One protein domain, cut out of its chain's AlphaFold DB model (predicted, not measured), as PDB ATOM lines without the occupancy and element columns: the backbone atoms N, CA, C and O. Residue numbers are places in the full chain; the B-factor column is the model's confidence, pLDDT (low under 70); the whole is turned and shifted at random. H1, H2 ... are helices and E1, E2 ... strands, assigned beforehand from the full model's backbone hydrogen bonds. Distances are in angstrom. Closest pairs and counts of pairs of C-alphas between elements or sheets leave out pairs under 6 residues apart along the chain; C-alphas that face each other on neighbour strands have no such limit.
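What this domain is: This is residues 317 to 417 of the 422 residues of a protein of Coniochaeta sp. 2T2.1 (UniProt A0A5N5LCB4). A three-stranded antiparallel sheet, E1 E2 E5, sits at one end of the long helix H2, and a small hairpin of E3 and E4 packs along that helix, mostly through E4. The other end of H2, residues 331 to 335, sticks out free, and the short helix H1 lies near E3; past E5 a tail of residues 398 to 417 without a named element turns away and folds back. The printed part has 101 residues, with two named helices and five named strands in the order H1 H2 E1 E2 E3 E4 E5, and its class is mixed, helices and strands. The whole is loose, with a radius of gyration of the C-alphas of 16.8 A, and spans 47 by 33 by 26 A.

How they stand to each other: The larger sheet has the inner strand E2, residues 363 to 369, and the edge strands E1, residues 353 to 357, and E5, residues 394 to 397. E1 and E2 form an antiparallel hairpin at 145 degrees, with N 356 and O 364 within hydrogen-bond range at 2.9 A. E2 and E5 are antiparallel at 141 degrees, with N 367 and O 396 within range at 2.8 A. E1 and E5 are apart, but only just, at 8.2 A. H2, residues 331 to 352, is on this sheet but only grazes it, with residues 347 to 352; the closest C-alphas of H2 and E2, those of His 352 and Gly 368, are 4.4 A apart. E3, residues 378 to 381, and E4, residues 384 to 387, form another antiparallel hairpin, at 139 degrees, with N 379 and O 386 within range at 2.8 A. The closest C-alphas of H2 and E4, those of Phe 341 and Phe 385, are 5.9 A apart. H1, residues 317 to 321, is near E3, with 7 pairs of C-alphas within 10 A, and apart from H2. In H1 every O i to N i+4 pair is within hydrogen-bond range; in H2 15 of 18 are.

Where its parts are: H1 begins at C-alpha 317, (154.780, 112.199, 169.625). H2 is 32.1 A long, from C-alpha 331 at (166.040, 123.559, 153.521) to C-alpha 352. E1 is 13.0 A long and E2 19.1 A. E3 is 9.4 A long, E4 10.2 A and E5 10.4 A, and E5 ends at C-alpha 397, (181.060, 100.841, 186.911).

The domain as a whole: The two C-alphas farthest apart, those of Gln 323 and Asp 360, are 50.6 A apart. Residues 321 to 326 and 329 to 335 stand free, of which 321 belongs to H1 and 331 to 335 to H2. The printed part has no cut and no long link. The mean pLDDT of the printed part is 90.3, and no printed residue is under 70.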
ATOM      1  N   GLU A 317     156.018 112.666 170.247       92.44
ATOM      2  CA  GLU A 317     154.780 112.199 169.625       92.44
ATOM      3  C   GLU A 317     153.804 113.367 169.446       92.44
ATOM      4  O   GLU A 317     153.310 113.595 168.339       92.44
ATOM      5  N   GLU A 318     153.615 114.170 170.493       92.88
ATOM      6  CA  GLU A 318     152.829 115.402 170.467       92.88
ATOM      7  C   GLU A 318     153.388 116.409 169.457       92.88
ATOM      8  O   GLU A 318     152.631 116.972 168.668       92.88
ATOM      9  N   PHE A 319     154.713 116.592 169.419       91.38
ATOM     10  CA  PHE A 319     155.384 117.482 168.468       91.38
ATOM     11  C   PHE A 319     155.022 117.131 167.017       91.38
ATOM     12  O   PHE A 319     154.637 118.000 166.238       91.38
ATOM     13  N   PHE A 320     155.081 115.851 166.641       89.56
ATOM     14  CA  PHE A 320     154.706 115.431 165.287       89.56
ATOM     15  C   PHE A 320     153.192 115.389 165.040       89.56
ATOM     16  O   PHE A 320     152.768 115.438 163.883       89.56
ATOM     17  N   GLY A 321     152.382 115.267 166.093       87.94
ATOM     18  CA  GLY A 321     150.921 115.233 166.012       87.94
ATOM     19  C   GLY A 321     150.248 116.611 165.986       87.94
ATOM     20  O   GLY A 321     149.102 116.721 165.541       87.94
ATOM     21  N   GLU A 322     150.931 117.659 166.451       86.31
ATOM     22  CA  GLU A 322     150.380 119.007 166.590       86.31
ATOM     23  C   GLU A 322     150.087 119.646 165.223       86.31
ATOM     24  O   GLU A 322     150.980 119.880 164.410       86.31
ATOM     25  N   GLN A 323     148.824 120.005 164.965       74.06
ATOM     26  CA  GLN A 323     148.401 120.500 163.644       74.06
ATOM     27  C   GLN A 323     149.030 121.842 163.259       74.06
ATOM     28  O   GLN A 323     149.104 122.183 162.079       74.06
ATOM     29  N   GLN A 324     149.440 122.621 164.258       76.38
ATOM     30  CA  GLN A 324     150.085 123.917 164.060       76.38
ATOM     31  C   GLN A 324     151.585 123.777 163.772       76.38
ATOM     32  O   GLN A 324     152.208 124.733 163.305       76.38
ATOM     33  N   GLN A 325     152.166 122.599 164.016       77.75
ATOM     34  CA  GLN A 325     153.548 122.303 163.678       77.75
ATOM     35  C   GLN A 325     153.609 121.714 162.274       77.75
ATOM     36  O   GLN A 325     153.385 120.529 162.036       77.75
ATOM     37  N   TYR A 326     153.905 122.572 161.304       76.31
ATOM     38  CA  TYR A 326     154.173 122.097 159.956       76.31
ATOM     39  C   TYR A 326     155.520 121.372 159.934       76.31
ATOM     40  O   TYR A 326     156.486 121.875 160.519       76.31
ATOM     41  N   PRO A 327     155.620 120.220 159.244       79.94
ATOM     42  CA  PRO A 327     156.914 119.595 159.027       79.94
ATOM     43  C   PRO A 327     157.848 120.620 158.369       79.94
ATOM     44  O   PRO A 327     157.385 121.399 157.529       79.94
ATOM     45  N   PRO A 328     159.143 120.643 158.722       84.12
ATOM     46  CA  PRO A 328     160.072 121.598 158.137       84.12
ATOM     47  C   PRO A 328     160.114 121.394 156.617       84.12
ATOM     48  O   PRO A 328     160.432 120.303 156.139       84.12
ATOM     49  N   VAL A 329     159.768 122.433 155.852       88.31
ATOM     50  CA  VAL A 329     159.722 122.375 154.375       88.31
ATOM     51  C   VAL A 329     160.843 123.177 153.737       88.31
ATOM     52  O   VAL A 329     161.254 122.883 152.612       88.31
ATOM     53  N   LEU A 330     161.361 124.189 154.436       92.44
ATOM     54  CA  LEU A 330     162.499 124.958 153.958       92.44
ATOM     55  C   LEU A 330     163.793 124.210 154.276       92.44
ATOM     56  O   LEU A 330     163.955 123.646 155.353       92.44
ATOM     57  N   GLN A 331     164.760 124.256 153.357       94.00
ATOM     58  CA  GLN A 331     166.040 123.559 153.521       94.00
ATOM     59  C   GLN A 331     166.729 123.902 154.851       94.00
ATOM     60  O   GLN A 331     167.257 123.015 155.513       94.00
ATOM     61  N   LEU A 332     166.698 125.177 155.249       93.25
ATOM     62  CA  LEU A 332     167.282 125.618 156.513       93.25
ATOM     63  C   LEU A 332     166.534 125.044 157.727       93.25
ATOM     64  O   LEU A 332     167.177 124.598 158.667       93.25
ATOM     65  N   GLU A 333     165.201 125.005 157.696       91.31
ATOM     66  CA  GLU A 333     164.391 124.417 158.774       91.31
ATOM     67  C   GLU A 333     164.662 122.919 158.913       91.31
ATOM     68  O   GLU A 333     164.795 122.422 160.025       91.31
ATOM     69  N   ILE A 334     164.794 122.211 157.785       92.31
ATOM     70  CA  ILE A 334     165.110 120.778 157.762       92.31
ATOM     71  C   ILE A 334     166.465 120.536 158.429       92.31
ATOM     72  O   ILE A 334     166.576 119.661 159.284       92.31
ATOM     73  N   VAL A 335     167.486 121.316 158.064       93.75
ATOM     74  CA  VAL A 335     168.829 121.192 158.649       93.75
ATOM     75  C   VAL A 335     168.796 121.478 160.151       93.75
ATOM     76  O   VAL A 335     169.237 120.632 160.923       93.75
ATOM     77  N   LEU A 336     168.205 122.600 160.575       91.12
ATOM     78  CA  LEU A 336     168.128 122.979 161.992       91.12
ATOM     79  C   LEU A 336     167.333 121.969 162.829       91.12
ATOM     80  O   LEU A 336     167.705 121.677 163.966       91.12
ATOM     81  N   PHE A 337     166.253 121.416 162.272       91.69
ATOM     82  CA  PHE A 337     165.477 120.367 162.924       91.69
ATOM     83  C   PHE A 337     166.341 119.131 163.188       91.69
ATOM     84  O   PHE A 337     166.414 118.673 164.327       91.69
ATOM     85  N   TRP A 338     167.025 118.611 162.163       92.88
ATOM     86  CA  TRP A 338     167.858 117.419 162.312       92.88
ATOM     87  C   TRP A 338     169.069 117.663 163.212       92.88
ATOM     88  O   TRP A 338     169.388 116.801 164.022       92.88
ATOM     89  N   GLU A 339     169.706 118.833 163.132       92.31
ATOM     90  CA  GLU A 339     170.785 119.218 164.050       92.31
ATOM     91  C   GLU A 339     170.312 119.225 165.507       92.31
ATOM     92  O   GLU A 339     170.989 118.674 166.374       92.31
ATOM     93  N   SER A 340     169.130 119.787 165.781       90.50
ATOM     94  CA  SER A 340     168.528 119.766 167.118       90.50
ATOM     95  C   SER A 340     168.175 118.343 167.558       90.50
ATOM     96  O   SER A 340     168.493 117.937 168.674       90.50
ATOM     97  N   PHE A 341     167.573 117.545 166.675       92.88
ATOM     98  CA  PHE A 341     167.163 116.178 166.985       92.88
ATOM     99  C   PHE A 341     168.359 115.243 167.224       92.88
ATOM    100  O   PHE A 341     168.320 114.404 168.124       92.88
ATOM    101  N   PHE A 342     169.468 115.406 166.492       94.44
ATOM    102  CA  PHE A 342     170.676 114.598 166.694       94.44
ATOM    103  C   PHE A 342     171.343 114.821 168.055       94.44
ATOM    104  O   PHE A 342     172.034 113.917 168.531       94.44
ATOM    105  N   LYS A 343     171.045 115.923 168.760       94.56
ATOM    106  CA  LYS A 343     171.460 116.093 170.162       94.56
ATOM    107  C   LYS A 343     170.921 114.987 171.073       94.56
ATOM    108  O   LYS A 343     171.559 114.671 172.079       94.56
ATOM    109  N   VAL A 344     169.800 114.353 170.716       96.25
ATOM    110  CA  VAL A 344     169.275 113.172 171.419       96.25
ATOM    111  C   VAL A 344     170.238 111.992 171.284       96.25
ATOM    112  O   VAL A 344     170.511 111.311 172.268       96.25
ATOM    113  N   ALA A 345     170.821 111.764 170.105       96.25
ATOM    114  CA  ALA A 345     171.815 110.707 169.915       96.25
ATOM    115  C   ALA A 345     173.085 110.971 170.742       96.25
ATOM    116  O   ALA A 345     173.617 110.052 171.373       96.25
ATOM    117  N   ASP A 346     173.523 112.229 170.815       96.00
ATOM    118  CA  ASP A 346     174.637 112.626 171.677       96.00
ATOM    119  C   ASP A 346     174.311 112.420 173.161       96.00
ATOM    120  O   ASP A 346     175.149 111.938 173.925       96.00
ATOM    121  N   ALA A 347     173.077 112.722 173.573       96.44
ATOM    122  CA  ALA A 347     172.589 112.461 174.921       96.44
ATOM    123  C   ALA A 347     172.627 110.954 175.239       96.44
ATOM    124  O   ALA A 347     173.199 110.548 176.252       96.44
ATOM    125  N   ILE A 348     172.127 110.098 174.342       96.69
ATOM    126  CA  ILE A 348     172.207 108.634 174.489       96.69
ATOM    127  C   ILE A 348     173.669 108.183 174.622       96.69
ATOM    128  O   ILE A 348     174.002 107.399 175.514       96.69
ATOM    129  N   SER A 349     174.563 108.708 173.781       95.38
ATOM    130  CA  SER A 349     176.000 108.416 173.848       95.38
ATOM    131  C   SER A 349     176.605 108.795 175.207       95.38
ATOM    132  O   SER A 349     177.394 108.027 175.771       95.38
ATOM    133  N   ARG A 350     176.185 109.932 175.781       95.19
ATOM    134  CA  ARG A 350     176.564 110.360 177.137       95.19
ATOM    135  C   ARG A 350     176.019 109.435 178.222       95.19
ATOM    136  O   ARG A 350     176.757 109.147 179.154       95.19
ATOM    137  N   VAL A 351     174.790 108.925 178.109       95.12
ATOM    138  CA  VAL A 351     174.264 107.905 179.046       95.12
ATOM    139  C   VAL A 351     175.118 106.646 178.990       95.12
ATOM    140  O   VAL A 351     175.513 106.125 180.032       95.12
ATOM    141  N   HIS A 352     175.434 106.168 177.787       94.25
ATOM    142  CA  HIS A 352     176.223 104.952 177.607       94.25
ATOM    143  C   HIS A 352     177.643 105.078 178.168       94.25
ATOM    144  O   HIS A 352     178.172 104.090 178.666       94.25
ATOM    145  N   ASN A 353     178.234 106.276 178.118       92.19
ATOM    146  CA  ASN A 353     179.610 106.551 178.539       92.19
ATOM    147  C   ASN A 353     179.661 107.605 179.658       92.19
ATOM    148  O   ASN A 353     180.470 108.540 179.620       92.19
ATOM    149  N   LEU A 354     178.759 107.484 180.635       92.75
ATOM    150  CA  LEU A 354     178.534 108.515 181.640       92.75
ATOM    151  C   LEU A 354     179.811 108.779 182.435       92.75
ATOM    152  O   LEU A 354     180.344 107.906 183.118       92.75
ATOM    153  N   THR A 355     180.276 110.020 182.359       91.38
ATOM    154  CA  THR A 355     181.487 110.479 183.028       91.38
ATOM    155  C   THR A 355     181.104 111.467 184.122       91.38
ATOM    156  O   THR A 355     180.614 112.557 183.838       91.38
ATOM    157  N   ILE A 356     181.334 111.085 185.377       88.44
ATOM    158  CA  ILE A 356     181.013 111.895 186.554       88.44
ATOM    159  C   ILE A 356     182.311 112.356 187.200       88.44
ATOM    160  O   ILE A 356     183.191 111.546 187.503       88.44
ATOM    161  N   ARG A 357     182.414 113.660 187.454       87.12
ATOM    162  CA  ARG A 357     183.465 114.216 188.302       87.12
ATOM    163  C   ARG A 357     182.973 114.243 189.744       87.12
ATOM    164  O   ARG A 357     181.978 114.895 190.042       87.12
ATOM    165  N   THR A 358     183.640 113.511 190.622       83.75
ATOM    166  CA  THR A 358     183.317 113.464 192.050       83.75
ATOM    167  C   THR A 358     183.872 114.687 192.783       83.75
ATOM    168  O   THR A 358     184.714 115.415 192.256       83.75
ATOM    169  N   GLU A 359     183.392 114.931 194.005       81.44
ATOM    170  CA  GLU A 359     183.781 116.094 194.826       81.44
ATOM    171  C   GLU A 359     185.287 116.147 195.130       81.44
ATOM    172  O   GLU A 359     185.869 117.224 195.221       81.44
ATOM    173  N   ASP A 360     185.938 114.988 195.220       87.19
ATOM    174  CA  ASP A 360     187.392 114.855 195.377       87.19
ATOM    175  C   ASP A 360     188.171 115.092 194.067       87.19
ATOM    176  O   ASP A 360     189.391 114.938 194.017       87.19
ATOM    177  N   GLY A 361     187.471 115.470 192.995       87.69
ATOM    178  CA  GLY A 361     188.032 115.777 191.690       87.69
ATOM    179  C   GLY A 361     188.324 114.558 190.818       87.69
ATOM    180  O   GLY A 361     188.781 114.760 189.690       87.69
ATOM    181  N   GLN A 362     188.059 113.331 191.286       89.88
ATOM    182  CA  GLN A 362     188.243 112.126 190.477       89.88
ATOM    183  C   GLN A 362     187.188 112.030 189.374       89.88
ATOM    184  O   GLN A 362     186.062 112.508 189.498       89.88
ATOM    185  N   THR A 363     187.558 111.385 188.274       91.00
ATOM    186  CA  THR A 363     186.636 111.075 187.184       91.00
ATOM    187  C   THR A 363     186.263 109.605 187.256       91.00
ATOM    188  O   THR A 363     187.129 108.736 187.160       91.00
ATOM    189  N   LYS A 364     184.969 109.323 187.408       91.00
ATOM    190  CA  LYS A 364     184.404 107.977 187.316       91.00
ATOM    191  C   LYS A 364     183.662 107.823 186.000       91.00
ATOM    192  O   LYS A 364     182.946 108.731 185.584       91.00
ATOM    193  N   ILE A 365     183.840 106.669 185.371       92.44
ATOM    194  CA  ILE A 365     183.173 106.310 184.121       92.44
ATOM    195  C   ILE A 365     182.208 105.170 184.423       92.44
ATOM    196  O   ILE A 365     182.575 104.194 185.086       92.44
ATOM    197  N   TYR A 366     180.989 105.297 183.923       92.75
ATOM    198  CA  TYR A 366     179.925 104.320 184.055       92.75
ATOM    199  C   TYR A 366     179.445 103.890 182.672       92.75
ATOM    200  O   TYR A 366     179.324 104.710 181.765       92.75
ATOM    201  N   ASN A 367     179.121 102.605 182.534       93.62
ATOM    202  CA  ASN A 367     178.279 102.136 181.443       93.62
ATOM    203  C   ASN A 367     176.823 102.308 181.868       93.62
ATOM    204  O   ASN A 367     176.412 101.732 182.884       93.62
ATOM    205  N   GLY A 368     176.072 103.108 181.117       93.94
ATOM    206  CA  GLY A 368     174.669 103.391 181.397       93.94
ATOM    207  C   GLY A 368     173.712 102.813 180.362       93.94
ATOM    208  O   GLY A 368     174.070 102.592 179.209       93.94
ATOM    209  N   TRP A 369     172.469 102.611 180.784       94.50
ATOM    210  CA  TRP A 369     171.334 102.260 179.937       94.50
ATOM    211  C   TRP A 369     170.150 103.120 180.352       94.50
ATOM    212  O   TRP A 369     169.831 103.168 181.535       94.50
ATOM    213  N   HIS A 370     169.479 103.758 179.394       95.12
ATOM    214  CA  HIS A 370     168.218 104.457 179.659       95.12
ATOM    215  C   HIS A 370     167.052 103.476 179.843       95.12
ATOM    216  O   HIS A 370     166.181 103.700 180.674       95.12
ATOM    217  N   ALA A 371     167.064 102.382 179.072       94.00
ATOM    218  CA  ALA A 371     166.107 101.273 179.128       94.00
ATOM    219  C   ALA A 371     164.635 101.581 178.771       94.00
ATOM    220  O   ALA A 371     163.811 100.676 178.841       94.00
ATOM    221  N   ASP A 372     164.302 102.802 178.341       94.94
ATOM    222  CA  ASP A 372     162.938 103.156 177.911       94.94
ATOM    223  C   ASP A 372     162.947 104.339 176.926       94.94
ATOM    224  O   ASP A 372     162.320 105.367 177.153       94.94
ATOM    225  N   ILE A 373     163.735 104.245 175.850       95.81
ATOM    226  CA  ILE A 373     163.783 105.302 174.828       95.81
ATOM    227  C   ILE A 373     162.591 105.127 173.886       95.81
ATOM    228  O   ILE A 373     162.495 104.117 173.187       95.81
ATOM    229  N   LYS A 374     161.719 106.132 173.857       94.94
ATOM    230  CA  LYS A 374     160.508 106.212 173.032       94.94
ATOM    231  C   LYS A 374     160.121 107.683 172.812       94.94
ATOM    232  O   LYS A 374     160.635 108.528 173.551       94.94
ATOM    233  N   PRO A 375     159.271 108.011 171.820       95.88
ATOM    234  CA  PRO A 375     158.859 109.388 171.537       95.88
ATOM    235  C   PRO A 375     158.365 110.171 172.766       95.88
ATOM    236  O   PRO A 375     158.785 111.304 172.975       95.88
ATOM    237  N   GLU A 376     157.584 109.533 173.633       94.56
ATOM    238  CA  GLU A 376     156.997 110.114 174.850       94.56
ATOM    239  C   GLU A 376     158.059 110.511 175.898       94.56
ATOM    240  O   GLU A 376     157.816 111.340 176.772       94.56
ATOM    241  N   ASN A 377     159.267 109.941 175.799       96.06
ATOM    242  CA  ASN A 377     160.402 110.222 176.685       96.06
ATOM    243  C   ASN A 377     161.454 111.138 176.023       96.06
ATOM    244  O   ASN A 377     162.559 111.305 176.546       96.06
ATOM    245  N   ILE A 378     161.138 111.736 174.868       97.50
ATOM    246  CA  ILE A 378     161.953 112.762 174.208       97.50
ATOM    247  C   ILE A 378     161.154 114.061 174.236       97.50
ATOM    248  O   ILE A 378     160.193 114.220 173.494       97.50
ATOM    249  N   LEU A 379     161.556 115.000 175.090       96.88
ATOM    250  CA  LEU A 379     160.827 116.244 175.316       96.88
ATOM    251  C   LEU A 379     161.478 117.416 174.591       96.88
ATOM    252  O   LEU A 379     162.704 117.518 174.534       96.88
ATOM    253  N   ARG A 380     160.667 118.353 174.106       94.44
ATOM    254  CA  ARG A 380     161.129 119.655 173.631       94.44
ATOM    255  C   ARG A 380     161.145 120.651 174.787       94.44
ATOM    256  O   ARG A 380     160.100 121.061 175.281       94.44
ATOM    257  N   VAL A 381     162.338 121.038 175.222       94.50
ATOM    258  CA  VAL A 381     162.582 121.942 176.351       94.50
ATOM    259  C   VAL A 381     163.308 123.177 175.830       94.50
ATOM    260  O   VAL A 381     164.438 123.078 175.353       94.50
ATOM    261  N   TYR A 382     162.660 124.340 175.910       90.38
ATOM    262  CA  TYR A 382     163.209 125.628 175.453       90.38
ATOM    263  C   TYR A 382     163.723 125.583 174.002       90.38
ATOM    264  O   TYR A 382     164.766 126.141 173.667       90.38
ATOM    265  N   GLY A 383     162.986 124.883 173.133       88.62
ATOM    266  CA  GLY A 383     163.318 124.716 171.718       88.62
ATOM    267  C   GLY A 383     164.281 123.570 171.384       88.62
ATOM    268  O   GLY A 383     164.455 123.286 170.197       88.62
ATOM    269  N   GLU A 384     164.849 122.875 172.373       93.06
ATOM    270  CA  GLU A 384     165.780 121.758 172.170       93.06
ATOM    271  C   GLU A 384     165.164 120.409 172.543       93.06
ATOM    272  O   GLU A 384     164.412 120.312 173.508       93.06
ATOM    273  N   PHE A 385     165.520 119.348 171.818       95.81
ATOM    274  CA  PHE A 385     165.121 117.991 172.189       95.81
ATOM    275  C   PHE A 385     166.029 117.431 173.288       95.81
ATOM    276  O   PHE A 385     167.258 117.446 173.168       95.81
ATOM    277  N   LYS A 386     165.418 116.912 174.352       96.94
ATOM    278  CA  LYS A 386     166.097 116.346 175.518       96.94
ATOM    279  C   LYS A 386     165.496 114.995 175.904       96.94
ATOM    280  O   LYS A 386     164.292 114.789 175.786       96.94
ATOM    281  N   LEU A 387     166.330 114.089 176.405       97.31
ATOM    282  CA  LEU A 387     165.880 112.824 176.989       97.31
ATOM    283  C   LEU A 387     165.279 113.042 178.378       97.31
ATOM    284  O   LEU A 387     165.818 113.805 179.188       97.31
ATOM    285  N   ALA A 388     164.197 112.324 178.653       96.25
ATOM    286  CA  ALA A 388     163.440 112.360 179.893       96.25
ATOM    287  C   ALA A 388     163.133 110.945 180.408       96.25
ATOM    288  O   ALA A 388     163.381 109.957 179.733       96.25
ATOM    289  N   ASP A 389     162.555 110.876 181.608       94.12
ATOM    290  CA  ASP A 389     162.128 109.645 182.288       94.12
ATOM    291  C   ASP A 389     163.218 108.571 182.457       94.12
ATOM    292  O   ASP A 389     163.337 107.593 181.720       94.12
ATOM    293  N   PHE A 390     163.988 108.716 183.533       94.00
ATOM    294  CA  PHE A 390     165.051 107.780 183.891       94.00
ATOM    295  C   PHE A 390     164.587 106.717 184.900       94.00
ATOM    296  O   PHE A 390     165.419 106.106 185.577       94.00
ATOM    297  N   GLY A 391     163.276 106.460 185.011       91.25
ATOM    298  CA  GLY A 391     162.710 105.510 185.977       91.25
ATOM    299  C   GLY A 391     163.232 104.070 185.843       91.25
ATOM    300  O   GLY A 391     163.287 103.336 186.840       91.25
ATOM    301  N   PHE A 392     163.675 103.684 184.641       92.12
ATOM    302  CA  PHE A 392     164.276 102.378 184.328       92.12
ATOM    303  C   PHE A 392     165.791 102.424 184.099       92.12
ATOM    304  O   PHE A 392     166.411 101.383 183.853       92.12
ATOM    305  N   ALA A 393     166.404 103.605 184.199       93.62
ATOM    306  CA  ALA A 393     167.809 103.765 183.880       93.62
ATOM    307  C   ALA A 393     168.705 102.981 184.848       93.62
ATOM    308  O   ALA A 393     168.438 102.869 186.050       93.62
ATOM    309  N   LYS A 394     169.807 102.440 184.324       93.31
ATOM    310  CA  LYS A 394     170.818 101.720 185.106       93.31
ATOM    311  C   LYS A 394     172.204 102.227 184.768       93.31
ATOM    312  O   LYS A 394     172.507 102.456 183.605       93.31
ATOM    313  N   PHE A 395     173.055 102.320 185.782       92.25
ATOM    314  CA  PHE A 395     174.457 102.701 185.645       92.25
ATOM    315  C   PHE A 395     175.324 101.668 186.358       92.25
ATOM    316  O   PHE A 395     175.003 101.229 187.463       92.25
ATOM    317  N   SER A 396     176.407 101.250 185.710       91.81
ATOM    318  CA  SER A 396     177.344 100.251 186.225       91.81
ATOM    319  C   SER A 396     178.776 100.731 186.046       91.81
ATOM    320  O   SER A 396     179.078 101.391 185.054       91.81
ATOM    321  N   ASP A 397     179.661 100.414 186.991       89.62
ATOM    322  CA  ASP A 397     181.060 100.841 186.911       89.62
ATOM    323  C   ASP A 397     181.725 100.345 185.618       89.62
ATOM    324  O   ASP A 397     181.554  99.191 185.200       89.62
ATOM    325  N   PHE A 398     182.523 101.209 184.994       89.19
ATOM    326  CA  PHE A 398     183.327 100.827 183.845       89.19
ATOM    327  C   PHE A 398     184.440  99.850 184.251       89.19
ATOM    328  O   PHE A 398     185.289 100.159 185.085       89.19
ATOM    329  N   LYS A 399     184.458  98.660 183.635       85.56
ATOM    330  CA  LYS A 399     185.407  97.574 183.950       85.56
ATOM    331  C   LYS A 399     186.622  97.497 183.013       85.56
ATOM    332  O   LYS A 399     187.349  96.511 183.054       85.56
ATOM    333  N   GLY A 400     186.860  98.514 182.182       80.44
ATOM    334  CA  GLY A 400     187.975  98.532 181.228       80.44
ATOM    335  C   GLY A 400     187.608  98.061 179.816       80.44
ATOM    336  O   GLY A 400     186.556  97.463 179.581       80.44
ATOM    337  N   SER A 401     188.501  98.334 178.860       72.38
ATOM    338  CA  SER A 401     188.355  97.923 177.460       72.38
ATOM    339  C   SER A 401     188.418  96.398 177.325       72.38
ATOM    340  O   SER A 401     189.414  95.792 177.716       72.38
ATOM    341  N   GLY A 402     187.378  95.785 176.755       75.69
ATOM    342  CA  GLY A 402     187.293  94.334 176.525       75.69
ATOM    343  C   GLY A 402     186.181  93.631 177.305       75.69
ATOM    344  O   GLY A 402     185.836  92.496 176.982       75.69
ATOM    345  N   HIS A 403     185.566  94.307 178.279       81.62
ATOM    346  CA  HIS A 403     184.333  93.838 178.900       81.62
ATOM    347  C   HIS A 403     183.122  94.400 178.160       81.62
ATOM    348  O   HIS A 403     182.963  95.614 178.061       81.62
ATOM    349  N   ILE A 404     182.254  93.512 177.673       83.62
ATOM    350  CA  ILE A 404     180.933  93.909 177.184       83.62
ATOM    351  C   ILE A 404     180.094  94.248 178.420       83.62
ATOM    352  O   ILE A 404     179.898  93.368 179.266       83.62
ATOM    353  N   PRO A 405     179.637  95.499 178.577       85.81
ATOM    354  CA  PRO A 405     178.809  95.860 179.709       85.81
ATOM    355  C   PRO A 405     177.464  95.144 179.589       85.81
ATOM    356  O   PRO A 405     176.803  95.195 178.553       85.81
ATOM    357  N   THR A 406     177.063  94.457 180.654       87.62
ATOM    358  CA  THR A 406     175.773  93.774 180.744       87.62
ATOM    359  C   THR A 406     175.048  94.219 182.001       87.62
ATOM    360  O   THR A 406     175.658  94.460 183.045       87.62
ATOM    361  N   SER A 407     173.731  94.339 181.896       87.88
ATOM    362  CA  SER A 407     172.857  94.680 183.008       87.88
ATOM    363  C   SER A 407     171.514  93.999 182.801       87.88
ATOM    364  O   SER A 407     171.032  93.892 181.675       87.88
ATOM    365  N   PHE A 408     170.922  93.518 183.888       86.06
ATOM    366  CA  PHE A 408     169.545  93.045 183.864       86.06
ATOM    367  C   PHE A 408     168.629  94.266 183.874       86.06
ATOM    368  O   PHE A 408     168.714  95.061 184.809       86.06
ATOM    369  N   ILE A 409     167.779  94.428 182.865       85.75
ATOM    370  CA  ILE A 409     166.787  95.504 182.789       85.75
ATOM    371  C   ILE A 409     165.434  94.925 183.195       85.75
ATOM    372  O   ILE A 409     165.025  93.897 182.670       85.75
ATOM    373  N   ASP A 410     164.783  95.571 184.158       82.06
ATOM    374  CA  ASP A 410     163.446  95.203 184.617       82.06
ATOM    375  C   ASP A 410     162.504  96.334 184.201       82.06
ATOM    376  O   ASP A 410     162.684  97.462 184.665       82.06
ATOM    377  N   GLY A 411     161.585  96.057 183.274       85.75
ATOM    378  CA  GLY A 411     160.662  97.040 182.700       85.75
ATOM    379  C   GLY A 411     161.047  97.562 181.310       85.75
ATOM    380  O   GLY A 411     161.750  96.894 180.552       85.75
ATOM    381  N   GLY A 412     160.536  98.752 180.982       87.62
ATOM    382  CA  GLY A 412     160.589  99.354 179.648       87.62
ATOM    383  C   GLY A 412     159.320  99.122 178.819       87.62
ATOM    384  O   GLY A 412     158.441  98.328 179.168       87.62
ATOM    385  N   THR A 413     159.205  99.851 177.712       88.81
ATOM    386  CA  THR A 413     158.024  99.819 176.843       88.81
ATOM    387  C   THR A 413     158.160  98.760 175.759       88.81
ATOM    388  O   THR A 413     159.058  98.819 174.917       88.81
ATOM    389  N   ALA A 414     157.222  97.807 175.738       87.50
ATOM    390  CA  ALA A 414     157.437  96.577 174.993       87.50
ATOM    391  C   ALA A 414     157.632  96.782 173.473       87.50
ATOM    392  O   ALA A 414     158.493  96.160 172.847       87.50
ATOM    393  N   ALA A 415     156.869  97.714 172.897       90.06
ATOM    394  CA  ALA A 415     156.896  98.043 171.472       90.06
ATOM    395  C   ALA A 415     158.253  98.579 170.975       90.06
ATOM    396  O   ALA A 415     158.548  98.466 169.787       90.06
ATOM    397  N   TYR A 416     159.076  99.127 171.874       89.38
ATOM    398  CA  TYR A 416     160.393  99.691 171.565       89.38
ATOM    399  C   TYR A 416     161.548  98.785 172.025       89.38
ATOM    400  O   TYR A 416     162.720  99.116 171.833       89.38
ATOM    401  N   GLY A 417     161.234  97.626 172.613       82.06
ATOM    402  CA  GLY A 417     162.225  96.627 172.998       82.06
ATOM    403  C   GLY A 417     162.864  95.965 171.777       82.06
ATOM    404  O   GLY A 417     162.193  95.604 170.810       82.06
TER     405      GLY A 417